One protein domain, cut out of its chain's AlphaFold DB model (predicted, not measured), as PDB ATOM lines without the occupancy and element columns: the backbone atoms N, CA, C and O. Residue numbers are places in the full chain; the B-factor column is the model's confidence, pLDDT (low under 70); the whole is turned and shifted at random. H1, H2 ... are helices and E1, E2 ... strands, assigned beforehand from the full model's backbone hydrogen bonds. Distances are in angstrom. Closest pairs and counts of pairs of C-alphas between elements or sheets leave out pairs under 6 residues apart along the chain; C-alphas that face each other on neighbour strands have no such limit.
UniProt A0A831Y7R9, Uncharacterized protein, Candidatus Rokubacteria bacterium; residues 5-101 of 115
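AT A GLANCE: This is residues 5 to 101 of the 115 residues of an uncharacterized protein of Candidatus Rokubacteria bacterium (UniProt A0A831Y7R9). A small branched sheet of five strands has three crossed helices clustered on the side of E1, with the long strand E3 running through the sheet and E5 as the edge away from H1. H1 packs slantwise on the sheet, H2 only grazes it, and H3 joins the cluster through H1 and H2. The printed part has 97 residues, with three named helices and five named strands in the order H1 E1 E2 E3 E4 E5 H2 H3. The class is mixed, helices and strands; the sheet is mixed too, antiparallel but for E4 and E5. The whole is compact and rounded, with a radius of gyration of the C-alphas of 12.5 A and spans of 38 by 35 by 23 A.

HOW THE PARTS SIT: Start with H1, residues 5 to 18, on the sheet at a height over the sheet of 8.4 A. Next come E1, residues 22 to 24, E2, residues 29 to 31, and E3, residues 45 to 52. H1 only just lies over E3, with 3 C-alphas falling on it, and runs slantwise to it at 45 degrees on the local plane. E1 and E2 lie on one side of E3, and E4, residues 58 to 61, on the other side. E1 is antiparallel to E3, with N 23 and O 51 2.9 A apart. E2 E3 E4 form a meander, each strand the antiparallel neighbour of the one before, in two hairpins; look at N 29 and O 47, 2.8 A, and N 50 and O 59, 2.8 A. E5, residues 71 to 74, is parallel to E4, with N 60 and O 72 2.8 A apart. Residues 77 to 78 then pair with 45 to 46 of E3, antiparallel. H2, residues 79 to 86, grazes the sheet with residues 79 to 82 and touches H1 at a steep tilt of 64 degrees, the same way; the closest C-alphas, of Leu 10 and Leu 82, are 6.3 A apart. H3, residues 91 to 99, touches H2 at a steep tilt of 58 degrees, opposite ways; the closest C-alphas, of Val 81 and Pro 92, are 5.5 A apart. H3 only just touches H1, with 3 pairs of C-alphas within 8 A, through residues 14 to 18 of H1 alone; the closest C-alphas are those of Phe 18 and Arg 94, 6.7 A. In H1, H2 and H3 every O i to N i+4 pair is within hydrogen-bond range.

IN THESE COORDINATES: Find C-alpha 5 at (63.537, -116.986, 7.129); from there H1 runs 20.0 A to C-alpha 18. E3 runs 21.9 A from C-alpha 45 at (61.461, -104.755, 13.085). H2 measures 10.5 A, and H3 runs 12.0 A to C-alpha 99 at (45.818, -101.380, 12.926).

THE WHOLE: The C-alphas farthest apart, of Pro 69 and Glu 87, are 37.7 A apart. The printed part has no cut. The link from E2 to E3 is long, residues 32 to 44. No printed residue is under 70 in pLDDT.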
ATOM      1  N   ASP A   5      64.372-115.978   7.790       90.38
ATOM      2  CA  ASP A   5      63.537-116.986   7.129       90.38
ATOM      3  C   ASP A   5      62.399-117.482   8.027       90.38
ATOM      4  O   ASP A   5      61.320-117.832   7.555       90.38
ATOM      5  N   GLU A   6      62.624-117.533   9.340       92.19
ATOM      6  CA  GLU A   6      61.591-117.913  10.296       92.19
ATOM      7  C   GLU A   6      60.566-116.795  10.472       92.19
ATOM      8  O   GLU A   6      59.366-117.061  10.422       92.19
ATOM      9  N   ALA A   7      61.023-115.544  10.579       93.12
ATOM     10  CA  ALA A   7      60.148-114.377  10.589       93.12
ATOM     11  C   ALA A   7      59.290-114.310   9.314       93.12
ATOM     12  O   ALA A   7      58.084-114.088   9.397       93.12
ATOM     13  N   GLU A   8      59.880-114.581   8.147       94.62
ATOM     14  CA  GLU A   8      59.159-114.619   6.875       94.62
ATOM     15  C   GLU A   8      58.106-115.729   6.840       94.62
ATOM     16  O   GLU A   8      56.953-115.475   6.480       94.62
ATOM     17  N   ARG A   9      58.461-116.950   7.262       95.38
ATOM     18  CA  ARG A   9      57.502-118.063   7.347       95.38
ATOM     19  C   ARG A   9      56.333-117.737   8.275       95.38
ATOM     20  O   ARG A   9      55.186-117.993   7.911       95.38
ATOM     21  N   LEU A  10      56.610-117.185   9.457       96.75
ATOM     22  CA  LEU A  10      55.584-116.818  10.435       96.75
ATOM     23  C   LEU A  10      54.684-115.702   9.905       96.75
ATOM     24  O   LEU A  10      53.463-115.806   9.997       96.75
ATOM     25  N   PHE A  11      55.271-114.679   9.286       96.56
ATOM     26  CA  PHE A  11      54.517-113.578   8.706       96.56
ATOM     27  C   PHE A  11      53.582-114.056   7.591       96.56
ATOM     28  O   PHE A  11      52.385-113.779   7.642       96.56
ATOM     29  N   ARG A  12      54.086-114.854   6.640       96.56
ATOM     30  CA  ARG A  12      53.268-115.441   5.564       96.56
ATOM     31  C   ARG A  12      52.111-116.283   6.108       96.56
ATOM     32  O   ARG A  12      51.000-116.174   5.599       96.56
ATOM     33  N   ARG A  13      52.349-117.088   7.150       97.00
ATOM     34  CA  ARG A  13      51.288-117.865   7.815       97.00
ATOM     35  C   ARG A  13      50.232-116.962   8.447       97.00
ATOM     36  O   ARG A  13      49.051-117.174   8.208       97.00
ATOM     37  N   SER A  14      50.653-115.920   9.163       96.56
ATOM     38  CA  SER A  14      49.718-114.971   9.775       96.56
ATOM     39  C   SER A  14      48.880-114.203   8.743       96.56
ATOM     40  O   SER A  14      47.698-113.969   8.975       96.56
ATOM     41  N   LEU A  15      49.452-113.861   7.579       96.75
ATOM     42  CA  LEU A  15      48.696-113.270   6.472       96.75
ATOM     43  C   LEU A  15      47.663-114.255   5.927       96.75
ATOM     44  O   LEU A  15      46.504-113.892   5.792       96.75
ATOM     45  N   ALA A  16      48.053-115.504   5.667       96.25
ATOM     46  CA  ALA A  16      47.119-116.522   5.189       96.25
ATOM     47  C   ALA A  16      45.952-116.756   6.166       96.25
ATOM     48  O   ALA A  16      44.839-117.032   5.729       96.25
ATOM     49  N   GLU A  17      46.201-116.626   7.469       96.25
ATOM     50  CA  GLU A  17      45.197-116.822   8.514       96.25
ATOM     51  C   GLU A  17      44.264-115.613   8.700       96.25
ATOM     52  O   GLU A  17      43.059-115.791   8.866       96.25
ATOM     53  N   PHE A  18      44.793-114.384   8.675       96.06
ATOM     54  CA  PHE A  18      44.040-113.190   9.096       96.06
ATOM     55  C   PHE A  18      43.819-112.136   8.005       96.06
ATOM     56  O   PHE A  18      43.007-111.232   8.197       96.06
ATOM     57  N   ALA A  19      44.550-112.206   6.895       95.56
ATOM     58  CA  ALA A  19      44.566-111.198   5.836       95.56
ATOM     59  C   ALA A  19      44.890-111.840   4.470       95.56
ATOM     60  O   ALA A  19      45.801-111.400   3.768       95.56
ATOM     61  N   SER A  20      44.168-112.906   4.107       95.81
ATOM     62  CA  SER A  20      44.458-113.758   2.938       95.81
ATOM     63  C   SER A  20      44.383-113.029   1.588       95.81
ATOM     64  O   SER A  20      45.004-113.464   0.612       95.81
ATOM     65  N   ASP A  21      43.687-111.892   1.547       95.75
ATOM     66  CA  ASP A  21      43.614-110.985   0.399       95.75
ATOM     67  C   ASP A  21      44.936-110.270   0.093       95.75
ATOM     68  O   ASP A  21      45.081-109.671  -0.974       95.75
ATOM     69  N   TRP A  22      45.904-110.328   1.009       96.88
ATOM     70  CA  TRP A  22      47.198-109.669   0.894       96.88
ATOM     71  C   TRP A  22      48.333-110.669   0.718       96.88
ATOM     72  O   TRP A  22      48.351-111.746   1.316       96.88
ATOM     73  N   GLU A  23      49.329-110.289  -0.078       96.31
ATOM     74  CA  GLU A  23      50.516-111.109  -0.299       96.31
ATOM     75  C   GLU A  23      51.814-110.301  -0.311       96.31
ATOM     76  O   GLU A  23      51.811-109.162  -0.782       96.31
ATOM     77  N   PRO A  24      52.931-110.868   0.184       96.06
ATOM     78  CA  PRO A  24      54.245-110.256   0.038       96.06
ATOM     79  C   PRO A  24      54.692-110.248  -1.422       96.06
ATOM     80  O   PRO A  24      54.694-111.290  -2.077       96.06
ATOM     81  N   VAL A  25      55.120-109.084  -1.898       94.56
ATOM     82  CA  VAL A  25      55.750-108.902  -3.216       94.56
ATOM     83  C   VAL A  25      57.246-109.211  -3.141       94.56
ATOM     84  O   VAL A  25      57.841-109.697  -4.100       94.56
ATOM     85  N   ASP A  26      57.848-108.951  -1.984       91.06
ATOM     86  CA  ASP A  26      59.255-109.170  -1.675       91.06
ATOM     87  C   ASP A  26      59.416-109.985  -0.377       91.06
ATOM     88  O   ASP A  26      58.459-110.282   0.343       91.06
ATOM     89  N   GLY A  27      60.650-110.418  -0.110       91.12
ATOM     90  CA  GLY A  27      60.997-111.041   1.167       91.12
ATOM     91  C   GLY A  27      61.118-109.996   2.277       91.12
ATOM     92  O   GLY A  27      61.446-108.835   2.021       91.12
ATOM     93  N   LEU A  28      60.940-110.417   3.531       93.38
ATOM     94  CA  LEU A  28      61.072-109.511   4.679       93.38
ATOM     95  C   LEU A  28      62.476-108.911   4.720       93.38
ATOM     96  O   LEU A  28      63.457-109.621   4.519       93.38
ATOM     97  N   THR A  29      62.582-107.629   5.036       92.25
ATOM     98  CA  THR A  29      63.860-106.931   5.213       92.25
ATOM     99  C   THR A  29      63.961-106.417   6.637       92.25
ATOM    100  O   THR A  29      63.024-105.806   7.138       92.25
ATOM    101  N   GLU A  30      65.074-106.671   7.321       92.00
ATOM    102  CA  GLU A  30      65.279-106.128   8.664       92.00
ATOM    103  C   GLU A  30      65.532-104.619   8.598       92.00
ATOM    104  O   GLU A  30      66.364-104.144   7.824       92.00
ATOM    105  N   ILE A  31      64.812-103.866   9.424       90.94
ATOM    106  CA  ILE A  31      64.921-102.413   9.494       90.94
ATOM    107  C   ILE A  31      65.761-102.066  10.699       90.94
ATOM    108  O   ILE A  31      65.448-102.416  11.840       90.94
ATOM    109  N   THR A  32      66.827-101.330  10.432       85.00
ATOM    110  CA  THR A  32      67.751-100.884  11.463       85.00
ATOM    111  C   THR A  32      67.522 -99.411  11.760       85.00
ATOM    112  O   THR A  32      67.071 -98.647  10.913       85.00
ATOM    113  N   VAL A  33      67.914 -98.979  12.956       82.06
ATOM    114  CA  VAL A  33      67.882 -97.563  13.366       82.06
ATOM    115  C   VAL A  33      68.721 -96.637  12.474       82.06
ATOM    116  O   VAL A  33      68.599 -95.422  12.572       82.06
ATOM    117  N   ARG A  34      69.597 -97.194  11.625       84.88
ATOM    118  CA  ARG A  34      70.414 -96.431  10.672       84.88
ATOM    119  C   ARG A  34      69.648 -96.074   9.399       84.88
ATOM    120  O   ARG A  34      70.091 -95.194   8.665       84.88
ATOM    121  N   ASP A  35      68.525 -96.740   9.136       83.38
ATOM    122  CA  ASP A  35      67.644 -96.397   8.027       83.38
ATOM    123  C   ASP A  35      66.847 -95.135   8.379       83.38
ATOM    124  O   ASP A  35      65.962 -95.153   9.237       83.38
ATOM    125  N   ARG A  36      67.183 -94.021   7.717       82.06
ATOM    126  CA  ARG A  36      66.544 -92.716   7.947       82.06
ATOM    127  C   ARG A  36      65.069 -92.700   7.551       82.06
ATOM    128  O   ARG A  36      64.298 -91.961   8.163       82.06
ATOM    129  N   ASP A  37      64.677 -93.529   6.588       86.56
ATOM    130  CA  ASP A  37      63.284 -93.665   6.156       86.56
ATOM    131  C   ASP A  37      62.552 -94.783   6.917       86.56
ATOM    132  O   ASP A  37      61.333 -94.946   6.773       86.56
ATOM    133  N   GLY A  38      63.288 -95.536   7.742       88.81
ATOM    134  CA  GLY A  38      62.804 -96.677   8.498       88.81
ATOM    135  C   GLY A  38      61.711 -96.298   9.495       88.81
ATOM    136  O   GLY A  38      61.832 -95.359  10.292       88.81
ATOM    137  N   TRP A  39      60.625 -97.071   9.485       92.44
ATOM    138  CA  TRP A  39      59.540 -96.937  10.452       92.44
ATOM    139  C   TRP A  39      59.436 -98.162  11.356       92.44
ATOM    140  O   TRP A  39      58.723 -99.129  11.083       92.44
ATOM    141  N   LEU A  40      60.168 -98.093  12.463       89.06
ATOM    142  CA  LEU A  40      60.240 -99.148  13.469       89.06
ATOM    143  C   LEU A  40      58.926 -99.276  14.259       89.06
ATOM    144  O   LEU A  40      58.279 -98.272  14.568       89.06
ATOM    145  N   SER A  41      58.570-100.506  14.638       85.25
ATOM    146  CA  SER A  41      57.511-100.803  15.621       85.25
ATOM    147  C   SER A  41      58.055-101.369  16.936       85.25
ATOM    148  O   SER A  41      57.309-101.485  17.906       85.25
ATOM    149  N   GLY A  42      59.348-101.701  16.993       84.81
ATOM    150  CA  GLY A  42      60.032-102.199  18.184       84.81
ATOM    151  C   GLY A  42      61.396-102.815  17.864       84.81
ATOM    152  O   GLY A  42      61.930-102.653  16.764       84.81
ATOM    153  N   VAL A  43      61.962-103.548  18.825       82.19
ATOM    154  CA  VAL A  43      63.215-104.298  18.629       82.19
ATOM    155  C   VAL A  43      63.007-105.399  17.584       82.19
ATOM    156  O   VAL A  43      62.025-106.138  17.656       82.19
ATOM    157  N   GLY A  44      63.936-105.507  16.627       86.81
ATOM    158  CA  GLY A  44      63.869-106.479  15.531       86.81
ATOM    159  C   GLY A  44      62.651-106.244  14.640       86.81
ATOM    160  O   GLY A  44      61.756-107.081  14.594       86.81
ATOM    161  N   THR A  45      62.569-105.077  13.998       93.50
ATOM    162  CA  THR A  45      61.461-104.755  13.085       93.50
ATOM    163  C   THR A  45      61.782-105.230  11.669       93.50
ATOM    164  O   THR A  45      62.883-104.999  11.176       93.50
ATOM    165  N   PHE A  46      60.799-105.821  10.995       94.69
ATOM    166  CA  PHE A  46      60.877-106.208   9.591       94.69
ATOM    167  C   PHE A  46      59.937-105.362   8.724       94.69
ATOM    168  O   PHE A  46      58.798-105.085   9.108       94.69
ATOM    169  N   GLY A  47      60.419-104.962   7.551       95.31
ATOM    170  CA  GLY A  47      59.653-104.336   6.480       95.31
ATOM    171  C   GLY A  47      59.368-105.309   5.342       95.31
ATOM    172  O   GLY A  47      60.059-106.316   5.196       95.31
ATOM    173  N   VAL A  48      58.329-105.014   4.565       96.31
ATOM    174  CA  VAL A  48      57.866-105.825   3.427       96.31
ATOM    175  C   VAL A  48      56.873-105.012   2.598       96.31
ATOM    176  O   VAL A  48      56.119-104.199   3.143       96.31
ATOM    177  N   THR A  49      56.851-105.240   1.291       96.56
ATOM    178  CA  THR A  49      55.838-104.702   0.384       96.56
ATOM    179  C   THR A  49      54.715-105.715   0.214       96.56
ATOM    180  O   THR A  49      54.953-106.881  -0.096       96.56
ATOM    181  N   LEU A  50      53.477-105.269   0.395       97.44
ATOM    182  CA  LEU A  50      52.272-106.072   0.253       97.44
ATOM    183  C   LEU A  50      51.443-105.602  -0.932       97.44
ATOM    184  O   LEU A  50      51.279-104.399  -1.141       97.44
ATOM    185  N   HIS A  51      50.867-106.565  -1.636       96.81
ATOM    186  CA  HIS A  51      49.927-106.360  -2.724       96.81
ATOM    187  C   HIS A  51      48.581-106.994  -2.369       96.81
ATOM    188  O   HIS A  51      48.527-108.121  -1.872       96.81
ATOM    189  N   HIS A  52      47.494-106.264  -2.600       96.19
ATOM    190  CA  HIS A  52      46.145-106.788  -2.454       96.19
ATOM    191  C   HIS A  52      45.734-107.502  -3.741       96.19
ATOM    192  O   HIS A  52      45.601-106.877  -4.791       96.19
ATOM    193  N   ARG A  53      45.419-108.793  -3.632       94.12
ATOM    194  CA  ARG A  53      45.137-109.696  -4.759       94.12
ATOM    195  C   ARG A  53      44.051-109.180  -5.707       94.12
ATOM    196  O   ARG A  53      44.220-109.236  -6.918       94.12
ATOM    197  N   THR A  54      42.948-108.675  -5.154       93.06
ATOM    198  CA  THR A  54      41.779-108.234  -5.938       93.06
ATOM    199  C   THR A  54      41.808-106.759  -6.337       93.06
ATOM    200  O   THR A  54      41.424-106.418  -7.450       93.06
ATOM    201  N   THR A  55      42.214-105.863  -5.432       93.56
ATOM    202  CA  THR A  55      42.096-104.409  -5.655       93.56
ATOM    203  C   THR A  55      43.330-103.791  -6.303       93.56
ATOM    204  O   THR A  55      43.272-102.640  -6.728       93.56
ATOM    205  N   GLY A  56      44.454-104.511  -6.355       92.81
ATOM    206  CA  GLY A  56      45.725-103.971  -6.838       92.81
ATOM    207  C   GLY A  56      46.394-102.991  -5.868       92.81
ATOM    208  O   GLY A  56      47.393-102.363  -6.212       92.81
ATOM    209  N   ALA A  57      45.842-102.810  -4.662       94.88
ATOM    210  CA  ALA A  57      46.369-101.866  -3.685       94.88
ATOM    211  C   ALA A  57      47.732-102.315  -3.144       94.88
ATOM    212  O   ALA A  57      47.953-103.501  -2.893       94.88
ATOM    213  N   PHE A  58      48.618-101.352  -2.880       96.31
ATOM    214  CA  PHE A  58      49.938-101.610  -2.309       96.31
ATOM    215  C   PHE A  58      50.081-101.016  -0.908       96.31
ATOM    216  O   PHE A  58      49.680 -99.875  -0.639       96.31
ATOM    217  N   LYS A  59      50.717-101.776  -0.012       96.56
ATOM    218  CA  LYS A  59      51.175-101.278   1.291       96.56
ATOM    219  C   LYS A  59      52.650-101.566   1.482       96.56
ATOM    220  O   LYS A  59      53.104-102.665   1.198       96.56
ATOM    221  N   VAL A  60      53.385-100.605   2.020       96.12
ATOM    222  CA  VAL A  60      54.789-100.777   2.391       96.12
ATOM    223  C   VAL A  60      54.890-100.724   3.906       96.12
ATOM    224  O   VAL A  60      54.579 -99.707   4.528       96.12
ATOM    225  N   LEU A  61      55.317-101.834   4.498       96.06
ATOM    226  CA  LEU A  61      55.573-101.931   5.927       96.06
ATOM    227  C   LEU A  61      57.017-101.545   6.204       96.06
ATOM    228  O   LEU A  61      57.937-101.990   5.518       96.06
ATOM    229  N   GLY A  62      57.210-100.746   7.248       94.81
ATOM    230  CA  GLY A  62      58.528-100.405   7.749       94.81
ATOM    231  C   GLY A  62      59.185 -99.190   7.108       94.81
ATOM    232  O   GLY A  62      60.366 -98.938   7.329       94.81
ATOM    233  N   ARG A  63      58.412 -98.385   6.381       94.19
ATOM    234  CA  ARG A  63      58.874 -97.133   5.784       94.19
ATOM    235  C   ARG A  63      57.920 -96.003   6.140       94.19
ATOM    236  O   ARG A  63      56.716 -96.222   6.182       94.19
ATOM    237  N   ARG A  64      58.437 -94.798   6.390       91.12
ATOM    238  CA  ARG A  64      57.616 -93.624   6.764       91.12
ATOM    239  C   ARG A  64      56.870 -92.985   5.593       91.12
ATOM    240  O   ARG A  64      55.878 -92.300   5.816       91.12
ATOM    241  N   GLY A  65      57.348 -93.182   4.371       90.81
ATOM    242  CA  GLY A  65      56.777 -92.583   3.171       90.81
ATOM    243  C   GLY A  65      57.563 -92.941   1.914       90.81
ATOM    244  O   GLY A  65      58.608 -93.592   1.978       90.81
ATOM    245  N   GLY A  66      57.061 -92.495   0.766       88.38
ATOM    246  CA  GLY A  66      57.697 -92.641  -0.538       88.38
ATOM    247  C   GLY A  66      56.891 -91.938  -1.629       88.38
ATOM    248  O   GLY A  66      55.809 -91.415  -1.374       88.38
ATOM    249  N   ALA A  67      57.447 -91.888  -2.839       80.31
ATOM    250  CA  ALA A  67      56.904 -91.085  -3.938       80.31
ATOM    251  C   ALA A  67      55.844 -91.808  -4.793       80.31
ATOM    252  O   ALA A  67      55.318 -91.222  -5.736       80.31
ATOM    253  N   ALA A  68      55.554 -93.081  -4.510       85.12
ATOM    254  CA  ALA A  68      54.677 -93.887  -5.350       85.12
ATOM    255  C   ALA A  68      53.193 -93.551  -5.082       85.12
ATOM    256  O   ALA A  68      52.728 -93.717  -3.949       85.12
ATOM    257  N   PRO A  69      52.429 -93.094  -6.092       83.38
ATOM    258  CA  PRO A  69      51.014 -92.784  -5.921       83.38
ATOM    259  C   PRO A  69      50.205 -94.054  -5.622       83.38
ATOM    260  O   PRO A  69      50.469 -95.116  -6.178       83.38
ATOM    261  N   GLY A  70      49.214 -93.946  -4.733       84.62
ATOM    262  CA  GLY A  70      48.339 -95.067  -4.357       84.62
ATOM    263  C   GLY A  70      48.962 -96.100  -3.406       84.62
ATOM    264  O   GLY A  70      48.282 -97.048  -3.018       84.62
ATOM    265  N   VAL A  71      50.220 -95.915  -2.989       93.25
ATOM    266  CA  VAL A  71      50.888 -96.758  -1.987       93.25
ATOM    267  C   VAL A  71      50.662 -96.185  -0.592       93.25
ATOM    268  O   VAL A  71      50.860 -94.992  -0.360       93.25
ATOM    269  N   THR A  72      50.281 -97.035   0.364       95.00
ATOM    270  CA  THR A  72      50.183 -96.632   1.779       95.00
ATOM    271  C   THR A  72      51.367 -97.148   2.590       95.00
ATOM    272  O   THR A  72      51.854 -98.254   2.363       95.00
ATOM    273  N   TYR A  73      51.837 -96.348   3.544       95.12
ATOM    274  CA  TYR A  73      53.056 -96.606   4.311       95.12
ATOM    275  C   TYR A  73      52.723 -96.819   5.785       95.12
ATOM    276  O   TYR A  73      51.947 -96.058   6.361       95.12
ATOM    277  N   HIS A  74      53.308 -97.851   6.392       95.75
ATOM    278  CA  HIS A  74      53.011 -98.272   7.763       95.75
ATOM    279  C   HIS A  74      54.292 -98.629   8.513       95.75
ATOM    280  O   HIS A  74      55.354 -98.812   7.914       95.75
ATOM    281  N   ARG A  75      54.198 -98.771   9.839       94.62
ATOM    282  CA  ARG A  75      55.296 -99.347  10.634       94.62
ATOM    283  C   ARG A  75      55.579-100.774  10.185       94.62
ATOM    284  O   ARG A  75      54.705-101.435   9.637       94.62
ATOM    285  N   GLY A  76      56.805-101.235  10.403       95.25
ATOM    286  CA  GLY A  76      57.156-102.631  10.165       95.25
ATOM    287  C   GLY A  76      56.561-103.543  11.235       95.25
ATOM    288  O   GLY A  76      56.065-103.073  12.261       95.25
ATOM    289  N   ILE A  77      56.656-104.853  11.037       95.25
ATOM    290  CA  ILE A  77      56.223-105.836  12.033       95.25
ATOM    291  C   ILE A  77      57.379-106.176  12.973       95.25
ATOM    292  O   ILE A  77      58.501-106.409  12.526       95.25
ATOM    293  N   SER A  78      57.132-106.186  14.282       93.88
ATOM    294  CA  SER A  78      58.182-106.481  15.258       93.88
ATOM    295  C   SER A  78      58.391-107.983  15.441       93.88
ATOM    296  O   SER A  78      57.465-108.795  15.356       93.88
ATOM    297  N   PHE A  79      59.621-108.347  15.787       91.75
ATOM    298  CA  PHE A  79      60.012-109.691  16.189       91.75
ATOM    299  C   PHE A  79      59.124-110.237  17.312       91.75
ATOM    300  O   PHE A  79      58.753-111.404  17.276       91.75
ATOM    301  N   LEU A  80      58.763-109.406  18.295       92.94
ATOM    302  CA  LEU A  80      57.944-109.833  19.434       92.94
ATOM    303  C   LEU A  80      56.530-110.238  19.011       92.94
ATOM    304  O   LEU A  80      56.001-111.213  19.539       92.94
ATOM    305  N   VAL A  81      55.945-109.542  18.031       95.38
ATOM    306  CA  VAL A  81      54.633-109.897  17.472       95.38
ATOM    307  C   VAL A  81      54.695-111.257  16.771       95.38
ATOM    308  O   VAL A  81      53.849-112.115  17.015       95.38
ATOM    309  N   LEU A  82      55.728-111.490  15.955       95.56
ATOM    310  CA  LEU A  82      55.922-112.777  15.276       95.56
ATOM    311  C   LEU A  82      56.258-113.912  16.253       95.56
ATOM    312  O   LEU A  82      55.779-115.032  16.083       95.56
ATOM    313  N   LYS A  83      57.038-113.630  17.302       94.69
ATOM    314  CA  LYS A  83      57.363-114.597  18.357       94.69
ATOM    315  C   LYS A  83      56.112-115.026  19.120       94.69
ATOM    316  O   LYS A  83      55.909-116.220  19.304       94.69
ATOM    317  N   ALA A  84      55.258-114.078  19.507       95.50
ATOM    318  CA  ALA A  84      53.991-114.384  20.166       95.50
ATOM    319  C   ALA A  84      53.117-115.300  19.294       95.50
ATOM    320  O   ALA A  84      52.583-116.294  19.788       95.50
ATOM    321  N   TYR A  85      53.056-115.035  17.985       96.81
ATOM    322  CA  TYR A  85      52.337-115.892  17.043       96.81
ATOM    323  C   TYR A  85      52.908-117.320  16.990       96.81
ATOM    324  O   TYR A  85      52.148-118.288  17.029       96.81
ATOM    325  N   ALA A  86      54.237-117.475  16.978       95.44
ATOM    326  CA  ALA A  86      54.882-118.789  17.058       95.44
ATOM    327  C   ALA A  86      54.545-119.539  18.363       95.44
ATOM    328  O   ALA A  86      54.399-120.761  18.364       95.44
ATOM    329  N   GLU A  87      54.356-118.804  19.460       95.88
ATOM    330  CA  GLU A  87      53.936-119.311  20.774       95.88
ATOM    331  C   GLU A  87      52.413-119.527  20.878       95.88
ATOM    332  O   GLU A  87      51.894-119.779  21.965       95.88
ATOM    333  N   ARG A  88      51.689-119.479  19.747       94.88
ATOM    334  CA  ARG A  88      50.224-119.630  19.630       94.88
ATOM    335  C   ARG A  88      49.414-118.505  20.280       94.88
ATOM    336  O   ARG A  88      48.201-118.633  20.419       94.88
ATOM    337  N   ASN A  89      50.052-117.389  20.624       96.56
ATOM    338  CA  ASN A  89      49.371-116.162  21.009       96.56
ATOM    339  C   ASN A  89      49.141-115.289  19.762       96.56
ATOM    340  O   ASN A  89      50.040-114.583  19.301       96.56
ATOM    341  N   THR A  90      47.937-115.363  19.194       96.50
ATOM    342  CA  THR A  90      47.598-114.726  17.912       96.50
ATOM    343  C   THR A  90      47.135-113.272  18.041       96.50
ATOM    344  O   THR A  90      47.172-112.528  17.057       96.50
ATOM    345  N   ASP A  91      46.760-112.825  19.240       95.75
ATOM    346  CA  ASP A  91      46.202-111.488  19.463       95.75
ATOM    347  C   ASP A  91      47.133-110.348  19.010       95.75
ATOM    348  O   ASP A  91      46.658-109.446  18.310       95.75
ATOM    349  N   PRO A  92      48.453-110.363  19.306       95.81
ATOM    350  CA  PRO A  92      49.349-109.290  18.881       95.81
ATOM    351  C   PRO A  92      49.438-109.146  17.361       95.81
ATOM    352  O   PRO A  92      49.426-108.025  16.851       95.81
ATOM    353  N   VAL A  93      49.505-110.263  16.626       96.06
ATOM    354  CA  VAL A  93      49.608-110.215  15.160       96.06
ATOM    355  C   VAL A  93      48.283-109.804  14.538       96.06
ATOM    356  O   VAL A  93      48.270-108.955  13.649       96.06
ATOM    357  N   ARG A  94      47.157-110.301  15.060       95.88
ATOM    358  CA  ARG A  94      45.828-109.904  14.594       95.88
ATOM    359  C   ARG A  94      45.602-108.408  14.776       95.88
ATOM    360  O   ARG A  94      45.204-107.732  13.830       95.88
ATOM    361  N   ARG A  95      45.901-107.887  15.969       94.81
ATOM    362  CA  ARG A  95      45.764-106.462  16.275       94.81
ATOM    363  C   ARG A  95      46.656-105.615  15.378       94.81
ATOM    364  O   ARG A  95      46.177-104.646  14.803       94.81
ATOM    365  N   TYR A  96      47.915-106.014  15.199       95.50
ATOM    366  CA  TYR A  96      48.828-105.331  14.290       95.50
ATOM    367  C   TYR A  96      48.257-105.253  12.865       95.50
ATOM    368  O   TYR A  96      48.166-104.161  12.316       95.50
ATOM    369  N   LEU A  97      47.806-106.379  12.291       95.88
ATOM    370  CA  LEU A  97      47.233-106.427  10.937       95.88
ATOM    371  C   LEU A  97      45.960-105.572  10.801       95.88
ATOM    372  O   LEU A  97      45.726-104.985   9.746       95.88
ATOM    373  N   GLN A  98      45.149-105.476  11.856       94.75
ATOM    374  CA  GLN A  98      43.973-104.602  11.900       94.75
ATOM    375  C   GLN A  98      44.354-103.122  11.954       94.75
ATOM    376  O   GLN A  98      43.785-102.317  11.220       94.75
ATOM    377  N   GLU A  99      45.340-102.760  12.777       93.44
ATOM    378  CA  GLU A  99      45.818-101.380  12.926       93.44
ATOM    379  C   GLU A  99      46.344-100.805  11.603       93.44
ATOM    380  O   GLU A  99      46.124 -99.631  11.312       93.44
ATOM    381  N   ILE A 100      46.976-101.634  10.769       93.06
ATOM    382  CA  ILE A 100      47.455-101.235   9.432       93.06
ATOM    383  C   ILE A 100      46.419-101.478   8.319       93.06
ATOM    384  O   ILE A 100      46.706-101.292   7.130       93.06
ATOM    385  N   GLY A 101      45.201-101.890   8.682       92.38
ATOM    386  CA  GLY A 101      44.075-102.097   7.774       92.38
ATOM    387  C   GLY A 101      44.314-103.183   6.726       92.38
ATOM    388  O   GLY A 101      43.970-102.975   5.561       92.38
TER     389      GLY A 101